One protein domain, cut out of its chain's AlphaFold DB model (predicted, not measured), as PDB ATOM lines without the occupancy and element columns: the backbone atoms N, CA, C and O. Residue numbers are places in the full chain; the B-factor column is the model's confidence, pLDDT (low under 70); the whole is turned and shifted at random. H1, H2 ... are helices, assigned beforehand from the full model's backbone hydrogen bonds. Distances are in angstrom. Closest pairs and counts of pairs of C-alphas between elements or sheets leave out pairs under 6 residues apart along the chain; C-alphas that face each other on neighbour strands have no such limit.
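What this domain is: This is residues 21 to 108 of the 204 residues of an uncharacterized protein of Penicillium arizonense (UniProt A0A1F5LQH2). One long helix, H4, makes the spine of this domain, and H1 and H7 pack on it over one stretch, H1 crossing it and running steeply away and H7 running away at a smaller angle. Short helices sit toward the two ends of the spine: H2 and H3 near its first half, H5 past its last residue, with H5 and H6 leading back to H7. The printed part has 88 residues with seven named helices, H1 to H7 in order, and no named strand; the class is all helix. It is compact, with a radius of gyration of the C-alphas of 13.6 A, and elongated, with spans of 39 by 23 by 19 A.

How they stand to each other: H1, residues 21 to 34, touches residues 65 to 73 of H4, residues 56 to 76, at a steep tilt of 49 degrees, opposite ways; the closest C-alphas are those of Ile 27 and Ser 69, 6.0 A apart. H2, residues 36 to 41, is close to H4 but not clearly touching, the C-alphas of Gln 38 and Ile 61 being closest at 7.6 A. H3, residues 43 to 47, is close to H4 but not clearly touching, with the C-alphas of Leu 45 and Tyr 62 closest at 6.8 A. H5, residues 79 to 86, and H7, residues 96 to 106, are near each other. H6, residues 90 to 93, and H7 touch only at the corner, closest at the C-alphas of Val 92 and Leu 98, 5.3 A. H7 touches residues 66 to 70 of H4, closest at the C-alphas of Gln 66 and Trp 96, 5.9 A, at a shallow tilt of 34 degrees, only just short of steep, the same way. H1 and H7 are close but not clearly touching, with the C-alphas of Arg 21 and Leu 104 closest at 6.7 A. H1 and H5 are apart, as are H3 and H7. Every O i to N i+4 pair is within hydrogen-bond range in H1, H2, H4, H5 and H7; H3 has 0 of 1 such pairs and 1 of 2 O i to N i+3 pairs within range, and H6 is too short for an O i to N i+4 pair.

Where its parts are: H1 begins at C-alpha 21, (14.388, 36.407, 20.263), and is 20.1 A long from first to last C-alpha. H2 and H3 follow. H4 runs 30.3 A from C-alpha 56 at (-8.682, 37.521, 40.040) to C-alpha 76. H5 is 11.0 A long, H6 has four residues, and H7, 14.8 A long, ends at C-alpha 106, (19.386, 46.366, 23.577).

The domain as a whole: The two C-alphas farthest apart are those of Ser 55 and Gly 79, 39.7 A. The printed part has no cut. The link from H3 to H4, 8 residues, is short, and the other links are tight. The mean pLDDT of the printed part is 87.8, and residues 47 to 51 are under 70.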
ATOM      1  N   ARG A  21      15.736  36.956  20.486       89.19
ATOM      2  CA  ARG A  21      14.388  36.407  20.263       89.19
ATOM      3  C   ARG A  21      14.314  34.954  20.711       89.19
ATOM      4  O   ARG A  21      13.441  34.642  21.517       89.19
ATOM      5  N   ASP A  22      15.267  34.126  20.285       88.88
ATOM      6  CA  ASP A  22      15.356  32.715  20.680       88.88
ATOM      7  C   ASP A  22      15.487  32.577  22.202       88.88
ATOM      8  O   ASP A  22      14.796  31.776  22.827       88.88
ATOM      9  N   PHE A  23      16.318  33.416  22.828       91.44
ATOM     10  CA  PHE A  23      16.485  33.409  24.283       91.44
ATOM     11  C   PHE A  23      15.184  33.736  25.037       91.44
ATOM     12  O   PHE A  23      14.847  33.079  26.023       91.44
ATOM     13  N   ILE A  24      14.439  34.750  24.583       92.94
ATOM     14  CA  ILE A  24      13.137  35.098  25.168       92.94
ATOM     15  C   ILE A  24      12.120  33.978  24.932       92.94
ATOM     16  O   ILE A  24      11.369  33.635  25.848       92.94
ATOM     17  N   GLU A  25      12.092  33.402  23.731       91.38
ATOM     18  CA  GLU A  25      11.182  32.313  23.386       91.38
ATOM     19  C   GLU A  25      11.433  31.073  24.252       91.38
ATOM     20  O   GLU A  25      10.476  30.523  24.803       91.38
ATOM     21  N   ASP A  26      12.696  30.694  24.470       91.25
ATOM     22  CA  ASP A  26      13.075  29.590  25.356       91.25
ATOM     23  C   ASP A  26      12.518  29.811  26.780       91.25
ATOM     24  O   ASP A  26      11.928  28.904  27.376       91.25
ATOM     25  N   ILE A  27      12.608  31.032  27.321       92.81
ATOM     26  CA  ILE A  27      12.045  31.373  28.643       92.81
ATOM     27  C   ILE A  27      10.519  31.238  28.657       92.81
ATOM     28  O   ILE A  27       9.943  30.702  29.613       92.81
ATOM     29  N   GLU A  28       9.843  31.730  27.619       91.19
ATOM     30  CA  GLU A  28       8.387  31.644  27.532       91.19
ATOM     31  C   GLU A  28       7.915  30.193  27.365       91.19
ATOM     32  O   GLU A  28       6.912  29.807  27.968       91.19
ATOM     33  N   ILE A  29       8.638  29.364  26.606       89.62
ATOM     34  CA  ILE A  29       8.366  27.928  26.466       89.62
ATOM     35  C   ILE A  29       8.530  27.220  27.812       89.62
ATOM     36  O   ILE A  29       7.625  26.483  28.215       89.62
ATOM     37  N   ALA A  30       9.633  27.472  28.522       89.69
ATOM     38  CA  ALA A  30       9.877  26.911  29.849       89.69
ATOM     39  C   ALA A  30       8.743  27.276  30.819       89.69
ATOM     40  O   ALA A  30       8.116  26.400  31.413       89.69
ATOM     41  N   THR A  31       8.387  28.563  30.875       89.31
ATOM     42  CA  THR A  31       7.316  29.060  31.749       89.31
ATOM     43  C   THR A  31       5.964  28.432  31.388       89.31
ATOM     44  O   THR A  31       5.234  27.966  32.260       89.31
ATOM     45  N   ARG A  32       5.607  28.364  30.098       87.81
ATOM     46  CA  ARG A  32       4.343  27.740  29.662       87.81
ATOM     47  C   ARG A  32       4.291  26.247  29.973       87.81
ATOM     48  O   ARG A  32       3.203  25.733  30.224       87.81
ATOM     49  N   ARG A  33       5.428  25.548  29.936       88.06
ATOM     50  CA  ARG A  33       5.511  24.126  30.288       88.06
ATOM     51  C   ARG A  33       5.245  23.912  31.775       88.06
ATOM     52  O   ARG A  33       4.451  23.034  32.109       88.06
ATOM     53  N   ASP A  34       5.850  24.725  32.636       88.50
ATOM     54  CA  ASP A  34       5.683  24.623  34.091       88.50
ATOM     55  C   ASP A  34       4.241  24.926  34.530       88.50
ATOM     56  O   ASP A  34       3.728  24.306  35.461       88.50
ATOM     57  N   TYR A  35       3.554  25.802  33.791       88.12
ATOM     58  CA  TYR A  35       2.165  26.195  34.044       88.12
ATOM     59  C   TYR A  35       1.150  25.528  33.097       88.12
ATOM     60  O   TYR A  35       0.008  25.982  32.977       88.12
ATOM     61  N   ALA A  36       1.525  24.449  32.399       87.12
ATOM     62  CA  ALA A  36       0.701  23.865  31.337       87.12
ATOM     63  C   ALA A  36      -0.696  23.437  31.820       87.12
ATOM     64  O   ALA A  36      -1.685  23.663  31.119       87.12
ATOM     65  N   SER A  37      -0.794  22.864  33.022       85.38
ATOM     66  CA  SER A  37      -2.063  22.431  33.623       85.38
ATOM     67  C   SER A  37      -2.973  23.615  33.964       85.38
ATOM     68  O   SER A  37      -4.169  23.586  33.677       85.38
ATOM     69  N   GLN A  38      -2.406  24.687  34.520       86.12
ATOM     70  CA  GLN A  38      -3.120  25.915  34.866       86.12
ATOM     71  C   GLN A  38      -3.597  26.646  33.607       86.12
ATOM     72  O   GLN A  38      -4.731  27.119  33.556       86.12
ATOM     73  N   ILE A  39      -2.764  26.674  32.562       85.19
ATOM     74  CA  ILE A  39      -3.101  27.234  31.247       85.19
ATOM     75  C   ILE A  39      -4.181  26.393  30.549       85.19
ATOM     76  O   ILE A  39      -5.050  26.949  29.878       85.19
ATOM     77  N   ALA A  40      -4.154  25.065  30.690       85.31
ATOM     78  CA  ALA A  40      -5.195  24.191  30.148       85.31
ATOM     79  C   ALA A  40      -6.550  24.435  30.831       85.31
ATOM     80  O   ALA A  40      -7.573  24.474  30.149       85.31
ATOM     81  N   ALA A  41      -6.546  24.662  32.148       85.00
ATOM     82  CA  ALA A  41      -7.733  25.047  32.907       85.00
ATOM     83  C   ALA A  41      -8.203  26.484  32.601       85.00
ATOM     84  O   ALA A  41      -9.391  26.774  32.700       85.00
ATOM     85  N   ASN A  42      -7.292  27.373  32.181       82.25
ATOM     86  CA  ASN A  42      -7.570  28.785  31.907       82.25
ATOM     87  C   ASN A  42      -7.025  29.228  30.533       82.25
ATOM     88  O   ASN A  42      -5.998  29.910  30.460       82.25
ATOM     89  N   PRO A  43      -7.724  28.921  29.422       80.31
ATOM     90  CA  PRO A  43      -7.237  29.212  28.069       80.31
ATOM     91  C   PRO A  43      -6.953  30.695  27.793       80.31
ATOM     92  O   PRO A  43      -6.125  31.007  26.935       80.31
ATOM     93  N   ALA A  44      -7.601  31.608  28.528       78.94
ATOM     94  CA  ALA A  44      -7.365  33.051  28.454       78.94
ATOM     95  C   ALA A  44      -5.895  33.431  28.724       78.94
ATOM     96  O   ALA A  44      -5.397  34.398  28.149       78.94
ATOM     97  N   LEU A  45      -5.170  32.622  29.508       78.12
ATOM     98  CA  LEU A  45      -3.759  32.836  29.834       78.12
ATOM     99  C   LEU A  45      -2.810  32.648  28.637       78.12
ATOM    100  O   LEU A  45      -1.677  33.118  28.680       78.12
ATOM    101  N   LYS A  46      -3.247  32.010  27.537       72.56
ATOM    102  CA  LYS A  46      -2.393  31.782  26.353       72.56
ATOM    103  C   LYS A  46      -2.079  33.045  25.548       72.56
ATOM    104  O   LYS A  46      -1.105  33.044  24.801       72.56
ATOM    105  N   ARG A  47      -2.941  34.067  25.598       65.88
ATOM    106  CA  ARG A  47      -2.872  35.256  24.721       65.88
ATOM    107  C   ARG A  47      -3.302  36.527  25.451       65.88
ATOM    108  O   ARG A  47      -4.049  37.337  24.902       65.88
ATOM    109  N   VAL A  48      -2.882  36.681  26.702       64.50
ATOM    110  CA  VAL A  48      -3.212  37.875  27.487       64.50
ATOM    111  C   VAL A  48      -2.571  39.089  26.818       64.50
ATOM    112  O   VAL A  48      -1.356  39.235  26.829       64.50
ATOM    113  N   GLN A  49      -3.390  39.948  26.208       57.22
ATOM    114  CA  GLN A  49      -2.940  41.244  25.686       57.22
ATOM    115  C   GLN A  49      -2.998  42.335  26.760       57.22
ATOM    116  O   GLN A  49      -2.264  43.315  26.672       57.22
ATOM    117  N   LYS A  50      -3.880  42.182  27.760       65.00
ATOM    118  CA  LYS A  50      -4.014  43.088  28.906       65.00
ATOM    119  C   LYS A  50      -4.385  42.296  30.170       65.00
ATOM    120  O   LYS A  50      -5.407  41.614  30.159       65.00
ATOM    121  N   PRO A  51      -3.619  42.389  31.269       66.06
ATOM    122  CA  PRO A  51      -3.892  41.645  32.508       66.06
ATOM    123  C   PRO A  51      -5.178  42.095  33.226       66.06
ATOM    124  O   PRO A  51      -5.726  41.381  34.067       66.06
ATOM    125  N   GLU A  52      -5.692  43.274  32.879       72.50
ATOM    126  CA  GLU A  52      -6.909  43.868  33.441       72.50
ATOM    127  C   GLU A  52      -8.181  43.095  33.071       72.50
ATOM    128  O   GLU A  52      -9.157  43.138  33.815       72.50
ATOM    129  N   THR A  53      -8.168  42.353  31.960       77.19
ATOM    130  CA  THR A  53      -9.326  41.577  31.487       77.19
ATOM    131  C   THR A  53      -9.426  40.187  32.119       77.19
ATOM    132  O   THR A  53     -10.354  39.446  31.805       77.19
ATOM    133  N   LEU A  54      -8.460  39.806  32.957       80.94
ATOM    134  CA  LEU A  54      -8.428  38.518  33.646       80.94
ATOM    135  C   LEU A  54      -9.263  38.551  34.926       80.94
ATOM    136  O   LEU A  54      -9.312  39.582  35.608       80.94
ATOM    137  N   SER A  55      -9.855  37.404  35.275       85.12
ATOM    138  CA  SER A  55     -10.394  37.192  36.621       85.12
ATOM    139  C   SER A  55      -9.280  37.281  37.669       85.12
ATOM    140  O   SER A  55      -8.095  37.217  37.339       85.12
ATOM    141  N   GLU A  56      -9.647  37.428  38.939       85.38
ATOM    142  CA  GLU A  56      -8.682  37.521  40.040       85.38
ATOM    143  C   GLU A  56      -7.763  36.289  40.109       85.38
ATOM    144  O   GLU A  56      -6.543  36.437  40.074       85.38
ATOM    145  N   GLU A  57      -8.339  35.085  40.047       84.56
ATOM    146  CA  GLU A  57      -7.592  33.817  40.011       84.56
ATOM    147  C   GLU A  57      -6.660  33.718  38.791       84.56
ATOM    148  O   GLU A  57      -5.507  33.305  38.889       84.56
ATOM    149  N   GLN A  58      -7.128  34.142  37.614       85.31
ATOM    150  CA  GLN A  58      -6.304  34.146  36.402       85.31
ATOM    151  C   GLN A  58      -5.166  35.163  36.490       85.31
ATOM    152  O   GLN A  58      -4.072  34.919  35.984       85.31
ATOM    153  N   ARG A  59      -5.415  36.311  37.121       86.00
ATOM    154  CA  ARG A  59      -4.419  37.364  37.307       86.00
ATOM    155  C   ARG A  59      -3.318  36.921  38.263       86.00
ATOM    156  O   ARG A  59      -2.160  37.247  38.019       86.00
ATOM    157  N   GLU A  60      -3.655  36.168  39.303       88.25
ATOM    158  CA  GLU A  60      -2.673  35.584  40.217       88.25
ATOM    159  C   GLU A  60      -1.732  34.628  39.474       88.25
ATOM    160  O   GLU A  60      -0.521  34.853  39.461       88.25
ATOM    161  N   ILE A  61      -2.286  33.667  38.725       87.88
ATOM    162  CA  ILE A  61      -1.498  32.729  37.906       87.88
ATOM    163  C   ILE A  61      -0.635  33.484  36.883       87.88
ATOM    164  O   ILE A  61       0.543  33.177  36.700       87.88
ATOM    165  N   TYR A  62      -1.197  34.501  36.226       87.94
ATOM    166  CA  TYR A  62      -0.457  35.334  35.280       87.94
ATOM    167  C   TYR A  62       0.734  36.043  35.944       87.94
ATOM    168  O   TYR A  62       1.840  36.032  35.404       87.94
ATOM    169  N   ASN A  63       0.534  36.634  37.124       89.69
ATOM    170  CA  ASN A  63       1.590  37.325  37.866       89.69
ATOM    171  C   ASN A  63       2.709  36.370  38.302       89.69
ATOM    172  O   ASN A  63       3.886  36.738  38.249       89.69
ATOM    173  N   GLU A  64       2.362  35.144  38.693       90.50
ATOM    174  CA  GLU A  64       3.348  34.109  38.996       90.50
ATOM    175  C   GLU A  64       4.171  33.732  37.760       90.50
ATOM    176  O   GLU A  64       5.401  33.751  37.819       90.50
ATOM    177  N   MET A  65       3.520  33.482  36.616       90.81
ATOM    178  CA  MET A  65       4.215  33.200  35.352       90.81
ATOM    179  C   MET A  65       5.205  34.322  35.005       90.81
ATOM    180  O   MET A  65       6.366  34.063  34.696       90.81
ATOM    181  N   GLN A  66       4.778  35.578  35.141       91.44
ATOM    182  CA  GLN A  66       5.607  36.767  34.914       91.44
ATOM    183  C   GLN A  66       6.796  36.855  35.889       91.44
ATOM    184  O   GLN A  66       7.884  37.320  35.539       91.44
ATOM    185  N   GLN A  67       6.621  36.428  37.140       92.31
ATOM    186  CA  GLN A  67       7.708  36.329  38.112       92.31
ATOM    187  C   GLN A  67       8.712  35.235  37.742       92.31
ATOM    188  O   GLN A  67       9.918  35.489  37.794       92.31
ATOM    189  N   VAL A  68       8.234  34.060  37.334       92.62
ATOM    190  CA  VAL A  68       9.085  32.941  36.913       92.62
ATOM    191  C   VAL A  68       9.884  33.303  35.664       92.62
ATOM    192  O   VAL A  68      11.101  33.129  35.665       92.62
ATOM    193  N   SER A  69       9.267  33.916  34.649       93.44
ATOM    194  CA  SER A  69       9.987  34.349  33.442       93.44
ATOM    195  C   SER A  69      11.110  35.346  33.759       93.44
ATOM    196  O   SER A  69      12.226  35.198  33.265       93.44
ATOM    197  N   ARG A  70      10.874  36.314  34.659       94.94
ATOM    198  CA  ARG A  70      11.922  37.246  35.122       94.94
ATOM    199  C   ARG A  70      13.057  36.540  35.864       94.94
ATOM    200  O   ARG A  70      14.217  36.936  35.727       94.94
ATOM    201  N   LEU A  71      12.741  35.518  36.660       94.06
ATOM    202  CA  LEU A  71      13.746  34.727  37.367       94.06
ATOM    203  C   LEU A  71      14.615  33.941  36.379       94.06
ATOM    204  O   LEU A  71      15.841  34.022  36.465       94.06
ATOM    205  N   LEU A  72      13.986  33.252  35.423       93.50
ATOM    206  CA  LEU A  72      14.670  32.506  34.365       93.50
ATOM    207  C   LEU A  72      15.550  33.423  33.515       93.50
ATOM    208  O   LEU A  72      16.712  33.108  33.282       93.50
ATOM    209  N   PHE A  73      15.057  34.609  33.148       95.00
ATOM    210  CA  PHE A  73      15.850  35.614  32.443       95.00
ATOM    211  C   PHE A  73      17.119  35.979  33.213       95.00
ATOM    212  O   PHE A  73      18.223  35.924  32.676       95.00
ATOM    213  N   ARG A  74      16.982  36.305  34.504       93.94
ATOM    214  CA  ARG A  74      18.124  36.653  35.356       93.94
ATOM    215  C   ARG A  74      19.114  35.493  35.498       93.94
ATOM    216  O   ARG A  74      20.313  35.733  35.579       93.94
ATOM    217  N   GLN A  75      18.627  34.256  35.548       92.50
ATOM    218  CA  GLN A  75      19.471  33.063  35.622       92.50
ATOM    219  C   GLN A  75      20.148  32.727  34.290       92.50
ATOM    220  O   GLN A  75      21.230  32.141  34.318       92.50
ATOM    221  N   GLY A  76      19.554  33.111  33.158       91.81
ATOM    222  CA  GLY A  76      20.056  32.831  31.814       91.81
ATOM    223  C   GLY A  76      21.076  33.843  31.288       91.81
ATOM    224  O   GLY A  76      21.918  33.485  30.479       91.81
ATOM    225  N   ILE A  77      21.082  35.092  31.752       93.69
ATOM    226  CA  ILE A  77      22.033  36.096  31.238       93.69
ATOM    227  C   ILE A  77      23.447  35.944  31.821       93.69
ATOM    228  O   ILE A  77      23.623  35.685  33.012       93.69
ATOM    229  N   ARG A  78      24.477  36.157  30.999       92.81
ATOM    230  CA  ARG A  78      25.897  36.143  31.394       92.81
ATOM    231  C   ARG A  78      26.663  37.286  30.731       92.81
ATOM    232  O   ARG A  78      26.171  37.933  29.809       92.81
ATOM    233  N   GLY A  79      27.880  37.555  31.204       91.19
ATOM    234  CA  GLY A  79      28.838  38.427  30.520       91.19
ATOM    235  C   GLY A  79      28.293  39.829  30.225       91.19
ATOM    236  O   GLY A  79      27.969  40.595  31.135       91.19
ATOM    237  N   ARG A  80      28.200  40.190  28.938       89.38
ATOM    238  CA  ARG A  80      27.740  41.520  28.513       89.38
ATOM    239  C   ARG A  80      26.256  41.737  28.816       89.38
ATOM    240  O   ARG A  80      25.898  42.838  29.238       89.38
ATOM    241  N   ALA A  81      25.415  40.722  28.628       91.94
ATOM    242  CA  ALA A  81      23.994  40.783  28.962       91.94
ATOM    243  C   ALA A  81      23.775  41.003  30.463       91.94
ATOM    244  O   ALA A  81      22.955  41.831  30.854       91.94
ATOM    245  N   GLU A  82      24.564  40.350  31.314       94.44
ATOM    246  CA  GLU A  82      24.513  40.562  32.764       94.44
ATOM    247  C   GLU A  82      24.919  41.993  33.153       94.44
ATOM    248  O   GLU A  82      24.192  42.680  33.879       94.44
ATOM    249  N   ALA A  83      26.032  42.494  32.607       91.62
ATOM    250  CA  ALA A  83      26.488  43.861  32.852       91.62
ATOM    251  C   ALA A  83      25.475  44.920  32.377       91.62
ATOM    252  O   ALA A  83      25.318  45.963  33.019       91.62
ATOM    253  N   TRP A  84      24.784  44.659  31.264       94.44
ATOM    254  CA  TRP A  84      23.679  45.481  30.775       94.44
ATOM    255  C   TRP A  84      22.477  45.433  31.725       94.44
ATOM    256  O   TRP A  84      21.985  46.484  32.136       94.44
ATOM    257  N   TYR A  85      22.055  44.239  32.148       94.81
ATOM    258  CA  TYR A  85      20.907  44.055  33.034       94.81
ATOM    259  C   TYR A  85      21.087  44.777  34.369       94.81
ATOM    260  O   TYR A  85      20.154  45.416  34.854       94.81
ATOM    261  N   ILE A  86      22.290  44.751  34.956       93.19
ATOM    262  CA  ILE A  86      22.587  45.457  36.214       93.19
ATOM    263  C   ILE A  86      22.244  46.950  36.107       93.19
ATOM    264  O   ILE A  86      21.690  47.500  37.061       93.19
ATOM    265  N   ARG A  87      22.474  47.572  34.945       93.44
ATOM    266  CA  ARG A  87      22.242  49.005  34.703       93.44
ATOM    267  C   ARG A  87      20.785  49.373  34.422       93.44
ATOM    268  O   ARG A  87      20.483  50.559  34.398       93.44
ATOM    269  N   LEU A  88      19.896  48.402  34.203       93.62
ATOM    270  CA  LEU A  88      18.481  48.692  33.975       93.62
ATOM    271  C   LEU A  88      17.793  49.198  35.245       93.62
ATOM    272  O   LEU A  88      18.082  48.741  36.360       93.62
ATOM    273  N   ASP A  89      16.812  50.072  35.051       94.31
ATOM    274  CA  ASP A  89      15.958  50.567  36.123       94.31
ATOM    275  C   ASP A  89      15.145  49.448  36.774       94.31
ATOM    276  O   ASP A  89      14.781  48.439  36.159       94.31
ATOM    277  N   ARG A  90      14.820  49.643  38.055       93.62
ATOM    278  CA  ARG A  90      14.027  48.676  38.822       93.62
ATOM    279  C   ARG A  90      12.641  48.458  38.213       93.62
ATOM    280  O   ARG A  90      12.176  47.324  38.226       93.62
ATOM    281  N   SER A  91      12.016  49.506  37.676       93.62
ATOM    282  CA  SER A  91      10.712  49.424  37.006       93.62
ATOM    283  C   SER A  91      10.752  48.475  35.809       93.62
ATOM    284  O   SER A  91       9.905  47.597  35.705       93.62
ATOM    285  N   VAL A  92      11.794  48.568  34.976       92.81
ATOM    286  CA  VAL A  92      12.002  47.675  33.825       92.81
ATOM    287  C   VAL A  92      12.251  46.241  34.289       92.81
ATOM    288  O   VAL A  92      11.666  45.310  33.757       92.81
ATOM    289  N   LYS A  93      13.073  46.037  35.326       92.38
ATOM    290  CA  LYS A  93      13.342  44.693  35.876       92.38
ATOM    291  C   LYS A  93      12.105  44.034  36.493       92.38
ATOM    292  O   LYS A  93      12.080  42.814  36.639       92.38
ATOM    293  N   GLN A  94      11.124  44.827  36.924       93.00
ATOM    294  CA  GLN A  94       9.926  44.352  37.610       93.00
ATOM    295  C   GLN A  94       8.745  44.070  36.674       93.00
ATOM    296  O   GLN A  94       7.740  43.543  37.140       93.00
ATOM    297  N   ASP A  95       8.885  44.312  35.381       91.62
ATOM    298  CA  ASP A  95       7.851  44.064  34.386       91.62
ATOM    299  C   ASP A  95       8.456  43.203  33.272       91.62
ATOM    300  O   ASP A  95       9.472  43.568  32.679       91.62
ATOM    301  N   TRP A  96       7.901  42.010  33.044       93.00
ATOM    302  CA  TRP A  96       8.462  41.080  32.062       93.00
ATOM    303  C   TRP A  96       8.377  41.635  30.643       93.00
ATOM    304  O   TRP A  96       9.318  41.464  29.870       93.00
ATOM    305  N   ASP A  97       7.289  42.322  30.299       91.00
ATOM    306  CA  ASP A  97       7.094  42.859  28.959       91.00
ATOM    307  C   ASP A  97       8.050  44.025  28.699       91.00
ATOM    308  O   ASP A  97       8.672  44.085  27.633       91.00
ATOM    309  N   LEU A  98       8.262  44.899  29.689       93.38
ATOM    310  CA  LEU A  98       9.295  45.937  29.596       93.38
ATOM    311  C   LEU A  98      10.700  45.333  29.512       93.38
ATOM    312  O   LEU A  98      11.508  45.792  28.703       93.38
ATOM    313  N   LEU A  99      10.997  44.301  30.305       94.56
ATOM    314  CA  LEU A  99      12.300  43.637  30.299       94.56
ATOM    315  C   LEU A  99      12.592  42.949  28.957       94.56
ATOM    316  O   LEU A  99      13.683  43.111  28.409       94.56
ATOM    317  N   LYS A 100      11.608  42.233  28.405       93.56
ATOM    318  CA  LYS A 100      11.657  41.616  27.075       93.56
ATOM    319  C   LYS A 100      11.935  42.663  26.004       93.56
ATOM    320  O   LYS A 100      12.895  42.524  25.250       93.56
ATOM    321  N   ASN A 101      11.151  43.739  25.974       91.56
ATOM    322  CA  ASN A 101      11.319  44.807  24.989       91.56
ATOM    323  C   ASN A 101      12.688  45.490  25.117       91.56
ATOM    324  O   ASN A 101      13.342  45.762  24.108       91.56
ATOM    325  N   ALA A 102      13.157  45.713  26.347       92.81
ATOM    326  CA  ALA A 102      14.488  46.246  26.599       92.81
ATOM    327  C   ALA A 102      15.585  45.300  26.086       92.81
ATOM    328  O   ALA A 102      16.546  45.776  25.483       92.81
ATOM    329  N   CYS A 103      15.441  43.983  26.275       91.88
ATOM    330  CA  CYS A 103      16.386  42.979  25.777       91.88
ATOM    331  C   CYS A 103      16.435  42.964  24.245       91.88
ATOM    332  O   CYS A 103      17.505  43.139  23.660       91.88
ATOM    333  N   LEU A 104      15.269  42.855  23.602       90.69
ATOM    334  CA  LEU A 104      15.142  42.837  22.143       90.69
ATOM    335  C   LEU A 104      15.708  44.110  21.506       90.69
ATOM    336  O   LEU A 104      16.373  44.037  20.482       90.69
ATOM    337  N   THR A 105      15.506  45.268  22.135       87.81
ATOM    338  CA  THR A 105      16.058  46.544  21.654       87.81
ATOM    339  C   THR A 105      17.561  46.649  21.927       87.81
ATOM    340  O   THR A 105      18.338  47.080  21.076       87.81
ATOM    341  N   GLY A 106      17.999  46.254  23.125       85.38
ATOM    342  CA  GLY A 106      19.386  46.366  23.577       85.38
ATOM    343  C   GLY A 106      20.345  45.418  22.859       85.38
ATOM    344  O   GLY A 106      21.528  45.742  22.716       85.38
ATOM    345  N   PHE A 107      19.846  44.288  22.368       85.12
ATOM    346  CA  PHE A 107      20.618  43.274  21.651       85.12
ATOM    347  C   PHE A 107      20.084  42.989  20.255       85.12
ATOM    348  O   PHE A 107      20.456  41.970  19.687       85.12
ATOM    349  N   ALA A 108      19.272  43.894  19.695       76.62
ATOM    350  CA  ALA A 108      18.830  43.796  18.313       76.62
ATOM    351  C   ALA A 108      20.037  43.478  17.427       76.62
ATOM    352  O   ALA A 108      20.988  44.270  17.335       76.62
TER     353      ALA A 108